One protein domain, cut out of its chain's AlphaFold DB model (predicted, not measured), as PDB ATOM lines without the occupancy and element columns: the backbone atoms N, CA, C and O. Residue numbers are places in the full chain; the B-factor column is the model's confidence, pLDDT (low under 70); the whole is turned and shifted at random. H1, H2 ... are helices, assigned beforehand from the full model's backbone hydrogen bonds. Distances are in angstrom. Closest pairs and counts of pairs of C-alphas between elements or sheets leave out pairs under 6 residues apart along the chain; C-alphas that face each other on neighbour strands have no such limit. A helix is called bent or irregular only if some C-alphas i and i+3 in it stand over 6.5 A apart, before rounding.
ATOM      1  N   SER A 458     206.264 208.442 279.144       93.81
ATOM      2  CA  SER A 458     205.905 208.658 280.556       93.81
ATOM      3  C   SER A 458     204.808 207.708 281.031       93.81
ATOM      4  O   SER A 458     204.885 207.168 282.137       93.81
ATOM      5  N   ARG A 459     203.800 207.451 280.192       93.25
ATOM      6  CA  ARG A 459     202.739 206.480 280.488       93.25
ATOM      7  C   ARG A 459     203.240 205.042 280.415       93.25
ATOM      8  O   ARG A 459     202.852 204.252 281.272       93.25
ATOM      9  N   ALA A 460     204.156 204.725 279.502       93.88
ATOM     10  CA  ALA A 460     204.819 203.423 279.436       93.88
ATOM     11  C   ALA A 460     205.567 203.100 280.740       93.88
ATOM     12  O   ALA A 460     205.419 202.008 281.280       93.88
ATOM     13  N   VAL A 461     206.281 204.066 281.326       94.56
ATOM     14  CA  VAL A 461     206.935 203.899 282.640       94.56
ATOM     15  C   VAL A 461     205.919 203.578 283.737       94.56
ATOM     16  O   VAL A 461     206.156 202.701 284.570       94.56
ATOM     17  N   VAL A 462     204.775 204.267 283.746       93.44
ATOM     18  CA  VAL A 462     203.708 204.005 284.723       93.44
ATOM     19  C   VAL A 462     203.075 202.632 284.502       93.44
ATOM     20  O   VAL A 462     202.829 201.919 285.474       93.44
ATOM     21  N   PHE A 463     202.859 202.247 283.248       92.81
ATOM     22  CA  PHE A 463     202.390 200.922 282.863       92.81
ATOM     23  C   PHE A 463     203.338 199.826 283.368       92.81
ATOM     24  O   PHE A 463     202.895 198.944 284.099       92.81
ATOM     25  N   VAL A 464     204.648 199.934 283.114       91.81
ATOM     26  CA  VAL A 464     205.654 198.976 283.615       91.81
ATOM     27  C   VAL A 464     205.671 198.928 285.139       91.81
ATOM     28  O   VAL A 464     205.716 197.851 285.726       91.81
ATOM     29  N   ASN A 465     205.589 200.082 285.803       90.38
ATOM     30  CA  ASN A 465     205.571 200.131 287.262       90.38
ATOM     31  C   ASN A 465     204.317 199.475 287.875       90.38
ATOM     32  O   ASN A 465     204.389 198.992 289.004       90.38
ATOM     33  N   ASN A 466     203.187 199.474 287.162       88.44
ATOM     34  CA  ASN A 466     201.956 198.805 287.591       88.44
ATOM     35  C   ASN A 466     201.955 197.309 287.246       88.44
ATOM     36  O   ASN A 466     201.393 196.514 287.997       88.44
ATOM     37  N   LEU A 467     202.574 196.940 286.123       88.56
ATOM     38  CA  LEU A 467     202.588 195.578 285.606       88.56
ATOM     39  C   LEU A 467     203.612 194.684 286.319       88.56
ATOM     40  O   LEU A 467     203.297 193.556 286.700       88.56
ATOM     41  N   CYS A 468     204.840 195.176 286.484       89.56
ATOM     42  CA  CYS A 468     205.981 194.368 286.900       89.56
ATOM     43  C   CYS A 468     206.099 194.249 288.422       89.56
ATOM     44  O   CYS A 468     205.962 195.226 289.166       89.56
ATOM     45  N   ARG A 469     206.426 193.043 288.899       89.25
ATOM     46  CA  ARG A 469     206.560 192.753 290.338       89.25
ATOM     47  C   ARG A 469     207.997 192.861 290.828       89.25
ATOM     48  O   ARG A 469     208.232 193.300 291.959       89.25
ATOM     49  N   SER A 470     208.965 192.518 289.988       92.00
ATOM     50  CA  SER A 470     210.372 192.482 290.361       92.00
ATOM     51  C   SER A 470     210.909 193.878 290.685       92.00
ATOM     52  O   SER A 470     210.603 194.884 290.032       92.00
ATOM     53  N   ARG A 471     211.719 193.951 291.745       91.88
ATOM     54  CA  ARG A 471     212.409 195.190 292.124       91.88
ATOM     55  C   ARG A 471     213.347 195.704 291.016       91.88
ATOM     56  O   ARG A 471     213.283 196.906 290.759       91.88
ATOM     57  N   PRO A 472     214.146 194.864 290.323       91.44
ATOM     58  CA  PRO A 472     215.050 195.341 289.276       91.44
ATOM     59  C   PRO A 472     214.320 195.991 288.094       91.44
ATOM     60  O   PRO A 472     214.746 197.038 287.612       91.44
ATOM     61  N   MET A 473     213.183 195.434 287.657       90.62
ATOM     62  CA  MET A 473     212.400 196.006 286.554       90.62
ATOM     63  C   MET A 473     211.792 197.364 286.931       90.62
ATOM     64  O   MET A 473     211.887 198.333 286.176       90.62
ATOM     65  N   ARG A 474     211.240 197.481 288.146       91.19
ATOM     66  CA  ARG A 474     210.731 198.762 288.666       91.19
ATOM     67  C   ARG A 474     211.844 199.791 288.880       91.19
ATOM     68  O   ARG A 474     211.622 200.981 288.660       91.19
ATOM     69  N   ALA A 475     213.044 199.354 289.269       91.06
ATOM     70  CA  ALA A 475     214.217 200.219 289.374       91.06
ATOM     71  C   ALA A 475     214.647 200.762 288.002       91.06
ATOM     72  O   ALA A 475     214.923 201.952 287.888       91.06
ATOM     73  N   ARG A 476     214.600 199.937 286.949       92.12
ATOM     74  CA  ARG A 476     214.868 200.372 285.571       92.12
ATOM     75  C   ARG A 476     213.861 201.410 285.075       92.12
ATOM     76  O   ARG A 476     214.255 202.456 284.568       92.12
ATOM     77  N   ALA A 477     212.570 201.173 285.302       92.12
ATOM     78  CA  ALA A 477     211.530 202.153 284.988       92.12
ATOM     79  C   ALA A 477     211.726 203.471 285.769       92.12
ATOM     80  O   ALA A 477     211.481 204.558 285.252       92.12
ATOM     81  N   ALA A 478     212.200 203.390 287.016       91.75
ATOM     82  CA  ALA A 478     212.534 204.550 287.835       91.75
ATOM     83  C   ALA A 478     213.777 205.317 287.350       91.75
ATOM     84  O   ALA A 478     213.808 206.541 287.482       91.75
ATOM     85  N   GLU A 479     214.779 204.615 286.819       92.69
ATOM     86  CA  GLU A 479     216.006 205.181 286.250       92.69
ATOM     87  C   GLU A 479     215.722 205.952 284.956       92.69
ATOM     88  O   GLU A 479     216.236 207.052 284.782       92.69
ATOM     89  N   ALA A 480     214.813 205.450 284.113       93.50
ATOM     90  CA  ALA A 480     214.405 206.114 282.871       93.50
ATOM     91  C   ALA A 480     213.831 207.532 283.073       93.50
ATOM     92  O   ALA A 480     213.866 208.347 282.160       93.50
ATOM     93  N   ILE A 481     213.320 207.841 284.270       94.56
ATOM     94  CA  ILE A 481     212.735 209.147 284.622       94.56
ATOM     95  C   ILE A 481     213.556 209.893 285.685       94.56
ATOM     96  O   ILE A 481     213.015 210.710 286.440       94.56
ATOM     97  N   LEU A 482     214.847 209.582 285.811       93.94
ATOM     98  CA  LEU A 482     215.695 210.122 286.871       93.94
ATOM     99  C   LEU A 482     215.782 211.654 286.834       93.94
ATOM    100  O   LEU A 482     215.666 212.289 287.885       93.94
ATOM    101  N   ASP A 483     215.906 212.253 285.652       93.12
ATOM    102  CA  ASP A 483     216.034 213.708 285.512       93.12
ATOM    103  C   ASP A 483     214.719 214.439 285.812       93.12
ATOM    104  O   ASP A 483     214.715 215.450 286.521       93.12
ATOM    105  N   ILE A 484     213.579 213.846 285.441       94.19
ATOM    106  CA  ILE A 484     212.244 214.303 285.860       94.19
ATOM    107  C   ILE A 484     212.136 214.269 287.394       94.19
ATOM    108  O   ILE A 484     211.706 215.242 288.019       94.19
ATOM    109  N   ARG A 485     212.570 213.177 288.041       94.00
ATOM    110  CA  ARG A 485     212.539 213.039 289.511       94.00
ATOM    111  C   ARG A 485     213.451 214.040 290.217       94.00
ATOM    112  O   ARG A 485     213.050 214.594 291.243       94.00
ATOM    113  N   ARG A 486     214.662 214.270 289.698       94.06
ATOM    114  CA  ARG A 486     215.628 215.240 290.240       94.06
ATOM    115  C   ARG A 486     215.083 216.661 290.154       94.06
ATOM    116  O   ARG A 486     215.070 217.363 291.165       94.06
ATOM    117  N   THR A 487     214.565 217.040 288.991       92.81
ATOM    118  CA  THR A 487     213.988 218.370 288.759       92.81
ATOM    119  C   THR A 487     212.760 218.591 289.642       92.81
ATOM    120  O   THR A 487     212.657 219.599 290.338       92.81
ATOM    121  N   LEU A 488     211.876 217.593 289.745       93.19
ATOM    122  CA  LEU A 488     210.719 217.661 290.635       93.19
ATOM    123  C   LEU A 488     211.123 217.764 292.118       93.19
ATOM    124  O   LEU A 488     210.512 218.523 292.868       93.19
ATOM    125  N   LYS A 489     212.172 217.053 292.553       93.88
ATOM    126  CA  LYS A 489     212.723 217.176 293.914       93.88
ATOM    127  C   LYS A 489     213.283 218.578 294.177       93.88
ATOM    128  O   LYS A 489     213.072 219.096 295.271       93.88
ATOM    129  N   LYS A 490     213.951 219.191 293.192       92.88
ATOM    130  CA  LYS A 490     214.467 220.568 293.268       92.88
ATOM    131  C   LYS A 490     213.331 221.576 293.465       92.88
ATOM    132  O   LYS A 490     213.418 222.401 294.364       92.88
ATOM    133  N   ILE A 491     212.240 221.448 292.704       91.75
ATOM    134  CA  ILE A 491     211.057 222.320 292.832       91.75
ATOM    135  C   ILE A 491     210.397 222.162 294.208       91.75
ATOM    136  O   ILE A 491     210.053 223.148 294.854       91.75
ATOM    137  N   LEU A 492     210.200 220.919 294.662       91.88
ATOM    138  CA  LEU A 492     209.463 220.633 295.897       91.88
ATOM    139  C   LEU A 492     210.309 220.774 297.174       91.88
ATOM    140  O   LEU A 492     209.745 220.729 298.268       91.88
ATOM    141  N   GLY A 493     211.639 220.844 297.057       89.88
ATOM    142  CA  GLY A 493     212.589 220.785 298.179       89.88
ATOM    143  C   GLY A 493     212.657 219.420 298.885       89.88
ATOM    144  O   GLY A 493     213.367 219.257 299.873       89.88
ATOM    145  N   ARG A 494     211.910 218.423 298.403       90.50
ATOM    146  CA  ARG A 494     211.794 217.080 298.988       90.50
ATOM    147  C   ARG A 494     211.420 216.058 297.928       90.50
ATOM    148  O   ARG A 494     210.962 216.410 296.843       90.50
ATOM    149  N   THR A 495     211.571 214.778 298.253       87.88
ATOM    150  CA  THR A 495     211.117 213.694 297.377       87.88
ATOM    151  C   THR A 495     209.615 213.823 297.127       87.88
ATOM    152  O   THR A 495     208.822 213.922 298.066       87.88
ATOM    153  N   ALA A 496     209.223 213.846 295.853       86.38
ATOM    154  CA  ALA A 496     207.824 213.941 295.469       86.38
ATOM    155  C   ALA A 496     207.039 212.724 295.966       86.38
ATOM    156  O   ALA A 496     207.502 211.588 295.866       86.38
ATOM    157  N   SER A 497     205.814 212.951 296.445       86.44
ATOM    158  CA  SER A 497     204.899 211.837 296.698       86.44
ATOM    159  C   SER A 497     204.631 211.070 295.399       86.44
ATOM    160  O   SER A 497     204.504 211.679 294.332       86.44
ATOM    161  N   GLN A 498     204.476 209.747 295.494       85.56
ATOM    162  CA  GLN A 498     204.208 208.890 294.336       85.56
ATOM    163  C   GLN A 498     202.982 209.365 293.543       85.56
ATOM    164  O   GLN A 498     203.012 209.381 292.320       85.56
ATOM    165  N   LYS A 499     201.935 209.849 294.225       84.62
ATOM    166  CA  LYS A 499     200.730 210.401 293.588       84.62
ATOM    167  C   LYS A 499     201.029 211.600 292.678       84.62
ATOM    168  O   LYS A 499     200.493 211.670 291.579       84.62
ATOM    169  N   VAL A 500     201.870 212.534 293.128       86.56
ATOM    170  CA  VAL A 500     202.244 213.721 292.333       86.56
ATOM    171  C   VAL A 500     203.059 213.303 291.113       86.56
ATOM    172  O   VAL A 500     202.755 213.748 290.011       86.56
ATOM    173  N   LEU A 501     204.037 212.410 291.296       90.00
ATOM    174  CA  LEU A 501     204.858 211.903 290.198       90.00
ATOM    175  C   LEU A 501     204.017 211.146 289.159       90.00
ATOM    176  O   LEU A 501     204.139 211.412 287.971       90.00
ATOM    177  N   LEU A 502     203.128 210.245 289.589       89.25
ATOM    178  CA  LEU A 502     202.265 209.487 288.679       89.25
ATOM    179  C   LEU A 502     201.307 210.395 287.899       89.25
ATOM    180  O   LEU A 502     201.144 210.204 286.698       89.25
ATOM    181  N   ASN A 503     200.699 211.391 288.550       86.62
ATOM    182  CA  ASN A 503     199.827 212.348 287.863       86.62
ATOM    183  C   ASN A 503     200.593 213.182 286.834       86.62
ATOM    184  O   ASN A 503     200.074 213.423 285.748       86.62
ATOM    185  N   LEU A 504     201.821 213.588 287.162       90.00
ATOM    186  CA  LEU A 504     202.687 214.332 286.253       90.00
ATOM    187  C   LEU A 504     203.056 213.500 285.017       90.00
ATOM    188  O   LEU A 504     202.903 213.981 283.900       90.00
ATOM    189  N   LEU A 505     203.480 212.248 285.216       91.75
ATOM    190  CA  LEU A 505     203.874 211.341 284.131       91.75
ATOM    191  C   LEU A 505     202.695 210.964 283.232       91.75
ATOM    192  O   LEU A 505     202.809 210.967 282.012       91.75
ATOM    193  N   LYS A 506     201.537 210.644 283.819       89.00
ATOM    194  CA  LYS A 506     200.354 210.303 283.025       89.00
ATOM    195  C   LYS A 506     199.819 211.511 282.261       89.00
ATOM    196  O   LYS A 506     199.356 211.381 281.126       89.00
ATOM    197  N   PHE A 507     199.839 212.676 282.909       85.19
ATOM    198  CA  PHE A 507     199.038 213.825 282.519       85.19
ATOM    199  C   PHE A 507     199.778 215.156 282.731       85.19
ATOM    200  O   PHE A 507     199.372 215.946 283.598       85.19
ATOM    201  N   PRO A 508     200.812 215.452 281.929       74.25
ATOM    202  CA  PRO A 508     201.606 216.674 282.082       74.25
ATOM    203  C   PRO A 508     200.737 217.946 282.027       74.25
ATOM    204  O   PRO A 508     200.897 218.851 282.849       74.25
ATOM    205  N   ASP A 509     199.692 217.945 281.193       70.00
ATOM    206  CA  ASP A 509     198.811 219.104 280.977       70.00
ATOM    207  C   ASP A 509     197.646 219.226 281.981       70.00
ATOM    208  O   ASP A 509     196.858 220.170 281.921       70.00
ATOM    209  N   SER A 510     197.491 218.288 282.926       62.22
ATOM    210  CA  SER A 510     196.293 218.157 283.794       62.22
ATOM    211  C   SER A 510     196.105 219.237 284.869       62.22
ATOM    212  O   SER A 510     195.412 219.032 285.863       62.22
ATOM    213  N   GLY A 511     196.727 220.401 284.724       68.25
ATOM    214  CA  GLY A 511     196.780 221.406 285.783       68.25
ATOM    215  C   GLY A 511     197.765 221.056 286.902       68.25
ATOM    216  O   GLY A 511     197.960 221.882 287.786       68.25
ATOM    217  N   THR A 512     198.447 219.902 286.845       79.00
ATOM    218  CA  THR A 512     199.556 219.565 287.758       79.00
ATOM    219  C   THR A 512     200.717 220.546 287.570       79.00
ATOM    220  O   THR A 512     201.139 221.168 288.541       79.00
ATOM    221  N   MET A 513     201.148 220.784 286.324       83.50
ATOM    222  CA  MET A 513     202.165 221.799 286.008       83.50
ATOM    223  C   MET A 513     201.714 223.210 286.400       83.50
ATOM    224  O   MET A 513     202.442 223.935 287.073       83.50
ATOM    225  N   ARG A 514     200.464 223.579 286.090       83.38
ATOM    226  CA  ARG A 514     199.876 224.861 286.524       83.38
ATOM    227  C   ARG A 514     199.861 225.003 288.053       83.38
ATOM    228  O   ARG A 514     200.126 226.080 288.582       83.38
ATOM    229  N   GLY A 515     199.578 223.916 288.767       84.81
ATOM    230  CA  GLY A 515     199.608 223.856 290.224       84.81
ATOM    231  C   GLY A 515     201.013 224.046 290.793       84.81
ATOM    232  O   GLY A 515     201.146 224.686 291.834       84.81
ATOM    233  N   LEU A 516     202.052 223.555 290.107       88.19
ATOM    234  CA  LEU A 516     203.444 223.835 290.462       88.19
ATOM    235  C   LEU A 516     203.776 225.318 290.270       88.19
ATOM    236  O   LEU A 516     204.267 225.926 291.216       88.19
ATOM    237  N   TYR A 517     203.417 225.922 289.130       89.44
ATOM    238  CA  TYR A 517     203.612 227.364 288.902       89.44
ATOM    239  C   TYR A 517     202.917 228.228 289.958       89.44
ATOM    240  O   TYR A 517     203.475 229.216 290.420       89.44
ATOM    241  N   THR A 518     201.711 227.832 290.375       88.69
ATOM    242  CA  THR A 518     200.933 228.578 291.376       88.69
ATOM    243  C   THR A 518     201.534 228.450 292.780       88.69
ATOM    244  O   THR A 518     201.562 229.420 293.529       88.69
ATOM    245  N   LYS A 519     201.999 227.253 293.163       91.06
ATOM    246  CA  LYS A 519     202.514 226.986 294.519       91.06
ATOM    247  C   LYS A 519     203.982 227.358 294.704       91.06
ATOM    248  O   LYS A 519     204.383 227.646 295.827       91.06
ATOM    249  N   TYR A 520     204.770 227.333 293.633       91.75
ATOM    250  CA  TYR A 520     206.212 227.572 293.654       91.75
ATOM    251  C   TYR A 520     206.615 228.611 292.593       91.75
ATOM    252  O   TYR A 520     207.445 228.316 291.732       91.75
ATOM    253  N   PRO A 521     206.062 229.839 292.636       89.31
ATOM    254  CA  PRO A 521     206.308 230.849 291.603       89.31
ATOM    255  C   PRO A 521     207.791 231.238 291.489       89.31
ATOM    256  O   PRO A 521     208.275 231.509 290.395       89.31
ATOM    257  N   ALA A 522     208.541 231.185 292.596       90.75
ATOM    258  CA  ALA A 522     209.983 231.446 292.624       90.75
ATOM    259  C   ALA A 522     210.835 230.365 291.920       90.75
ATOM    260  O   ALA A 522     212.014 230.585 291.673       90.75
ATOM    261  N   GLN A 523     210.260 229.203 291.594       92.38
ATOM    262  CA  GLN A 523     210.942 228.087 290.925       92.38
ATOM    263  C   GLN A 523     210.591 228.007 289.432       92.38
ATOM    264  O   GLN A 523     210.682 226.932 288.844       92.38
ATOM    265  N   LYS A 524     210.169 229.124 288.818       90.94
ATOM    266  CA  LYS A 524     209.661 229.174 287.438       90.94
ATOM    267  C   LYS A 524     210.576 228.462 286.435       90.94
ATOM    268  O   LYS A 524     210.096 227.584 285.731       90.94
ATOM    269  N   THR A 525     211.873 228.766 286.449       91.62
ATOM    270  CA  THR A 525     212.870 228.143 285.562       91.62
ATOM    271  C   THR A 525     212.957 226.632 285.767       91.62
ATOM    272  O   THR A 525     212.826 225.876 284.819       91.62
ATOM    273  N   SER A 526     213.031 226.159 287.016       91.44
ATOM    274  CA  SER A 526     213.022 224.717 287.309       91.44
ATOM    275  C   SER A 526     211.730 224.020 286.842       91.44
ATOM    276  O   SER A 526     211.751 222.829 286.538       91.44
ATOM    277  N   ILE A 527     210.587 224.719 286.824       92.50
ATOM    278  CA  ILE A 527     209.311 224.181 286.319       92.50
ATOM    279  C   ILE A 527     209.306 224.148 284.782       92.50
ATOM    280  O   ILE A 527     208.762 223.203 284.212       92.50
ATOM    281  N   GLU A 528     209.923 225.128 284.117       91.25
ATOM    282  CA  GLU A 528     210.154 225.126 282.666       91.25
ATOM    283  C   GLU A 528     211.080 223.960 282.270       91.25
ATOM    284  O   GLU A 528     210.683 223.152 281.431       91.25
ATOM    285  N   ASP A 529     212.198 223.762 282.983       92.44
ATOM    286  CA  ASP A 529     213.105 222.613 282.803       92.44
ATOM    287  C   ASP A 529     212.359 221.273 282.956       92.44
ATOM    288  O   ASP A 529     212.569 220.316 282.213       92.44
ATOM    289  N   LEU A 530     211.450 221.176 283.937       93.56
ATOM    290  CA  LEU A 530     210.635 219.975 284.144       93.56
ATOM    291  C   LEU A 530     209.686 219.720 282.965       93.56
ATOM    292  O   LEU A 530     209.477 218.563 282.595       93.56
ATOM    293  N   ALA A 531     209.091 220.779 282.408       91.19
ATOM    294  CA  ALA A 531     208.216 220.686 281.243       91.19
ATOM    295  C   ALA A 531     208.993 220.200 280.015       91.19
ATOM    296  O   ALA A 531     208.519 219.311 279.308       91.19
ATOM    297  N   GLU A 532     210.195 220.739 279.805       91.69
ATOM    298  CA  GLU A 532     211.085 220.354 278.714       91.69
ATOM    299  C   GLU A 532     211.546 218.900 278.853       91.69
ATOM    300  O   GLU A 532     211.373 218.120 277.919       91.69
ATOM    301  N   HIS A 533     212.011 218.479 280.035       92.62
ATOM    302  CA  HIS A 533     212.377 217.081 280.281       92.62
ATOM    303  C   HIS A 533     211.216 216.113 280.014       92.62
ATOM    304  O   HIS A 533     211.423 215.044 279.443       92.62
ATOM    305  N   LEU A 534     209.986 216.467 280.408       93.31
ATOM    306  CA  LEU A 534     208.797 215.661 280.102       93.31
ATOM    307  C   LEU A 534     208.490 215.639 278.605       93.31
ATOM    308  O   LEU A 534     208.110 214.591 278.085       93.31
ATOM    309  N   HIS A 535     208.628 216.776 277.923       92.31
ATOM    310  CA  HIS A 535     208.400 216.877 276.488       92.31
ATOM    311  C   HIS A 535     209.393 216.006 275.715       92.31
ATOM    312  O   HIS A 535     208.959 215.124 274.981       92.31
ATOM    313  N   VAL A 536     210.696 216.185 275.955       93.25
ATOM    314  CA  VAL A 536     211.776 215.408 275.328       93.25
ATOM    315  C   VAL A 536     211.612 213.918 275.615       93.25
ATOM    316  O   VAL A 536     211.644 213.111 274.694       93.25
ATOM    317  N   PHE A 537     211.352 213.533 276.869       94.81
ATOM    318  CA  PHE A 537     211.161 212.120 277.207       94.81
ATOM    319  C   PHE A 537     209.969 211.496 276.469       94.81
ATOM    320  O   PHE A 537     210.037 210.346 276.045       94.81
ATOM    321  N   ASN A 538     208.882 212.252 276.281       93.44
ATOM    322  CA  ASN A 538     207.690 211.782 275.575       93.44
ATOM    323  C   ASN A 538     207.829 211.748 274.046       93.44
ATOM    324  O   ASN A 538     206.925 211.218 273.404       93.44
ATOM    325  N   GLN A 539     208.920 212.264 273.469       93.19
ATOM    326  CA  GLN A 539     209.228 212.081 272.044       93.19
ATOM    327  C   GLN A 539     209.681 210.647 271.731       93.19
ATOM    328  O   GLN A 539     209.537 210.201 270.597       93.19
ATOM    329  N   THR A 540     210.179 209.904 272.725       94.31
ATOM    330  CA  THR A 540     210.529 208.489 272.563       94.31
ATOM    331  C   THR A 540     209.263 207.636 272.406       94.31
ATOM    332  O   THR A 540     208.392 207.669 273.288       94.31
ATOM    333  N   PRO A 541     209.148 206.814 271.347       92.25
ATOM    334  CA  PRO A 541     208.033 205.892 271.185       92.25
ATOM    335  C   PRO A 541     207.907 204.916 272.371       92.25
ATOM    336  O   PRO A 541     208.905 204.335 272.811       92.25
ATOM    337  N   PRO A 542     206.687 204.663 272.887       92.81
ATOM    338  CA  PRO A 542     206.478 203.771 274.028       92.81
ATOM    339  C   PRO A 542     207.084 202.376 273.845       92.81
ATOM    340  O   PRO A 542     207.701 201.845 274.765       92.81
ATOM    341  N   LEU A 543     206.925 201.785 272.658       91.69
ATOM    342  CA  LEU A 543     207.406 200.433 272.363       91.69
ATOM    343  C   LEU A 543     208.936 200.354 272.324       91.69
ATOM    344  O   LEU A 543     209.498 199.362 272.784       91.69
ATOM    345  N   GLU A 544     209.615 201.404 271.857       93.44
ATOM    346  CA  GLU A 544     211.080 201.476 271.880       93.44
ATOM    347  C   GLU A 544     211.609 201.499 273.317       93.44
ATOM    348  O   GLU A 544     212.544 200.768 273.651       93.44
ATOM    349  N   LEU A 545     210.955 202.254 274.205       94.12
ATOM    350  CA  LEU A 545     211.305 202.267 275.625       94.12
ATOM    351  C   LEU A 545     211.099 200.891 276.284       94.12
ATOM    352  O   LEU A 545     211.943 200.432 277.056       94.12
ATOM    353  N   LEU A 546     209.991 200.206 275.980       92.44
ATOM    354  CA  LEU A 546     209.741 198.855 276.497       92.44
ATOM    355  C   LEU A 546     210.770 197.846 275.966       92.44
ATOM    356  O   LEU A 546     211.235 196.985 276.720       92.44
ATOM    357  N   GLN A 547     211.161 197.967 274.696       93.12
ATOM    358  CA  GLN A 547     212.203 197.142 274.090       93.12
ATOM    359  C   GLN A 547     213.540 197.356 274.805       93.12
ATOM    360  O   GLN A 547     214.210 196.379 275.151       93.12
ATOM    361  N   ASP A 548     213.906 198.602 275.105       92.50
ATOM    362  CA  ASP A 548     215.114 198.933 275.865       92.50
ATOM    363  C   ASP A 548     215.122 198.262 277.250       92.50
ATOM    364  O   ASP A 548     216.112 197.632 277.650       92.50
ATOM    365  N   PHE A 549     213.981 198.275 277.950       92.44
ATOM    366  CA  PHE A 549     213.860 197.646 279.267       92.44
ATOM    367  C   PHE A 549     214.097 196.137 279.248       92.44
ATOM    368  O   PHE A 549     214.692 195.604 280.190       92.44
ATOM    369  N   VAL A 550     213.672 195.448 278.188       89.31
ATOM    370  CA  VAL A 550     213.845 193.996 278.023       89.31
ATOM    371  C   VAL A 550     215.256 193.626 277.558       89.31
ATOM    372  O   VAL A 550     215.766 192.560 277.930       89.31
ATOM    373  N   SER A 551     215.868 194.482 276.737       87.56
ATOM    374  CA  SER A 551     217.126 194.205 276.032       87.56
ATOM    375  C   SER A 551     218.354 194.361 276.928       87.56
ATOM    376  O   SER A 551     219.323 193.619 276.782       87.56
ATOM    377  N   ARG A 552     218.322 195.296 277.887       85.88
ATOM    378  CA  ARG A 552     219.471 195.555 278.766       85.88
ATOM    379  C   ARG A 552     219.656 194.452 279.822       85.88
ATOM    380  O   ARG A 552     218.679 194.039 280.457       85.88
ATOM    381  N   PRO A 553     220.896 194.014 280.106       84.62
ATOM    382  CA  PRO A 553     221.158 193.034 281.159       84.62
ATOM    383  C   PRO A 553     220.818 193.600 282.547       84.62
ATOM    384  O   PRO A 553     220.970 194.795 282.797       84.62
ATOM    385  N   PHE A 554     220.335 192.755 283.461       84.25
ATOM    386  CA  PHE A 554     220.131 193.110 284.871       84.25
ATOM    387  C   PHE A 554     221.314 192.615 285.702       84.25
ATOM    388  O   PHE A 554     221.798 191.510 285.488       84.25
ATOM    389  N   LYS A 555     221.768 193.438 286.653       80.81
ATOM    390  CA  LYS A 555     222.848 193.068 287.583       80.81
ATOM    391  C   LYS A 555     222.347 192.230 288.764       80.81
ATOM    392  O   LYS A 555     223.119 191.488 289.353       80.81
ATOM    393  N   GLU A 556     221.069 192.363 289.111       81.94
ATOM    394  CA  GLU A 556     220.433 191.673 290.237       81.94
ATOM    395  C   GLU A 556     219.598 190.483 289.750       81.94
ATOM    396  O   GLU A 556     218.841 190.606 288.784       81.94
ATOM    397  N   ILE A 557     219.687 189.353 290.457       77.62
ATOM    398  CA  ILE A 557     218.832 188.177 290.251       77.62
ATOM    399  C   ILE A 557     217.602 188.321 291.157       77.62
ATOM    400  O   ILE A 557     217.739 188.513 292.363       77.62
ATOM    401  N   HIS A 558     216.395 188.232 290.591       85.81
ATOM    402  CA  HIS A 558     215.139 188.323 291.342       85.81
ATOM    403  C   HIS A 558     214.143 187.252 290.856       85.81
ATOM    404  O   HIS A 558     213.994 187.108 289.642       85.81
TER     405      HIS A 558
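What this domain is: This is residues 458 to 558 of the 660 residues of an uncharacterized protein of Desulfovibrio ferrophilus (UniProt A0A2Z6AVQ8). Two groups of helices make the two ends of an elongated body: the hairpin of H1 and H2 with H7 set steeply to it, and the long H6 with H3 and H5 beside it. H4 bridges the groups, touching H1 and H5. The printed part has 101 residues, with seven named helices, H1 to H7 in that order, and no named strand; the class is all helix. It is compact, with a radius of gyration of the C-alphas of 14.3 A, and spans 44 by 26 by 19 A.

How they stand to each other: H1, residues 458 to 467, is the hub, touching four helices. With H2, residues 471 to 479, it forms a hairpin at a shallow tilt of 10 degrees; the closest C-alphas, of Val 461 and Ala 477, are 5.4 A apart. H3, residues 482 to 492, and H2 meet only through their link. H4, residues 498 to 506, touches H1 at a steep tilt of 54 degrees, closest at the C-alphas of Ser 458 and Leu 505, 4.9 A. H5, residues 512 to 519, touches H4, closest at the C-alphas of Leu 504 and Thr 512, 6.3 A. H6, residues 521 to 539, forms a hairpin with H5, touching it with residues 523 to 531 alone, closest at the C-alphas of Tyr 517 and Lys 524, 6.5 A. H6 touches H3 at a shallow tilt of 18 degrees, opposite ways, closest at the C-alphas of Thr 487 and Leu 530, 5.9 A. H7, residues 542 to 551, touches H1, closest at the C-alphas of Ala 460 and Pro 542, 5.7 A. Every O i to N i+4 pair is within hydrogen-bond range in H1, H2, H3, H4, H5 and H7; in H6 it is 13 of 15.

Where its parts are: H1 begins at C-alpha 458 (205.905, 208.658, 280.556). From first to last C-alpha H3 measures 15.2 A and H6 27.3 A. H6 is irregular, with C-alphas 522 and 525 8.3 A apart. H7 ends at C-alpha 551 (217.126, 194.205, 276.032).

The domain as a whole: The two C-alphas farthest apart, of Pro 521 and Ile 557, are 44.5 A apart. The printed part has no cut, and the six links between helices are tight. Mean pLDDT of the printed part is 89.5; residues 510 to 511 are under 70.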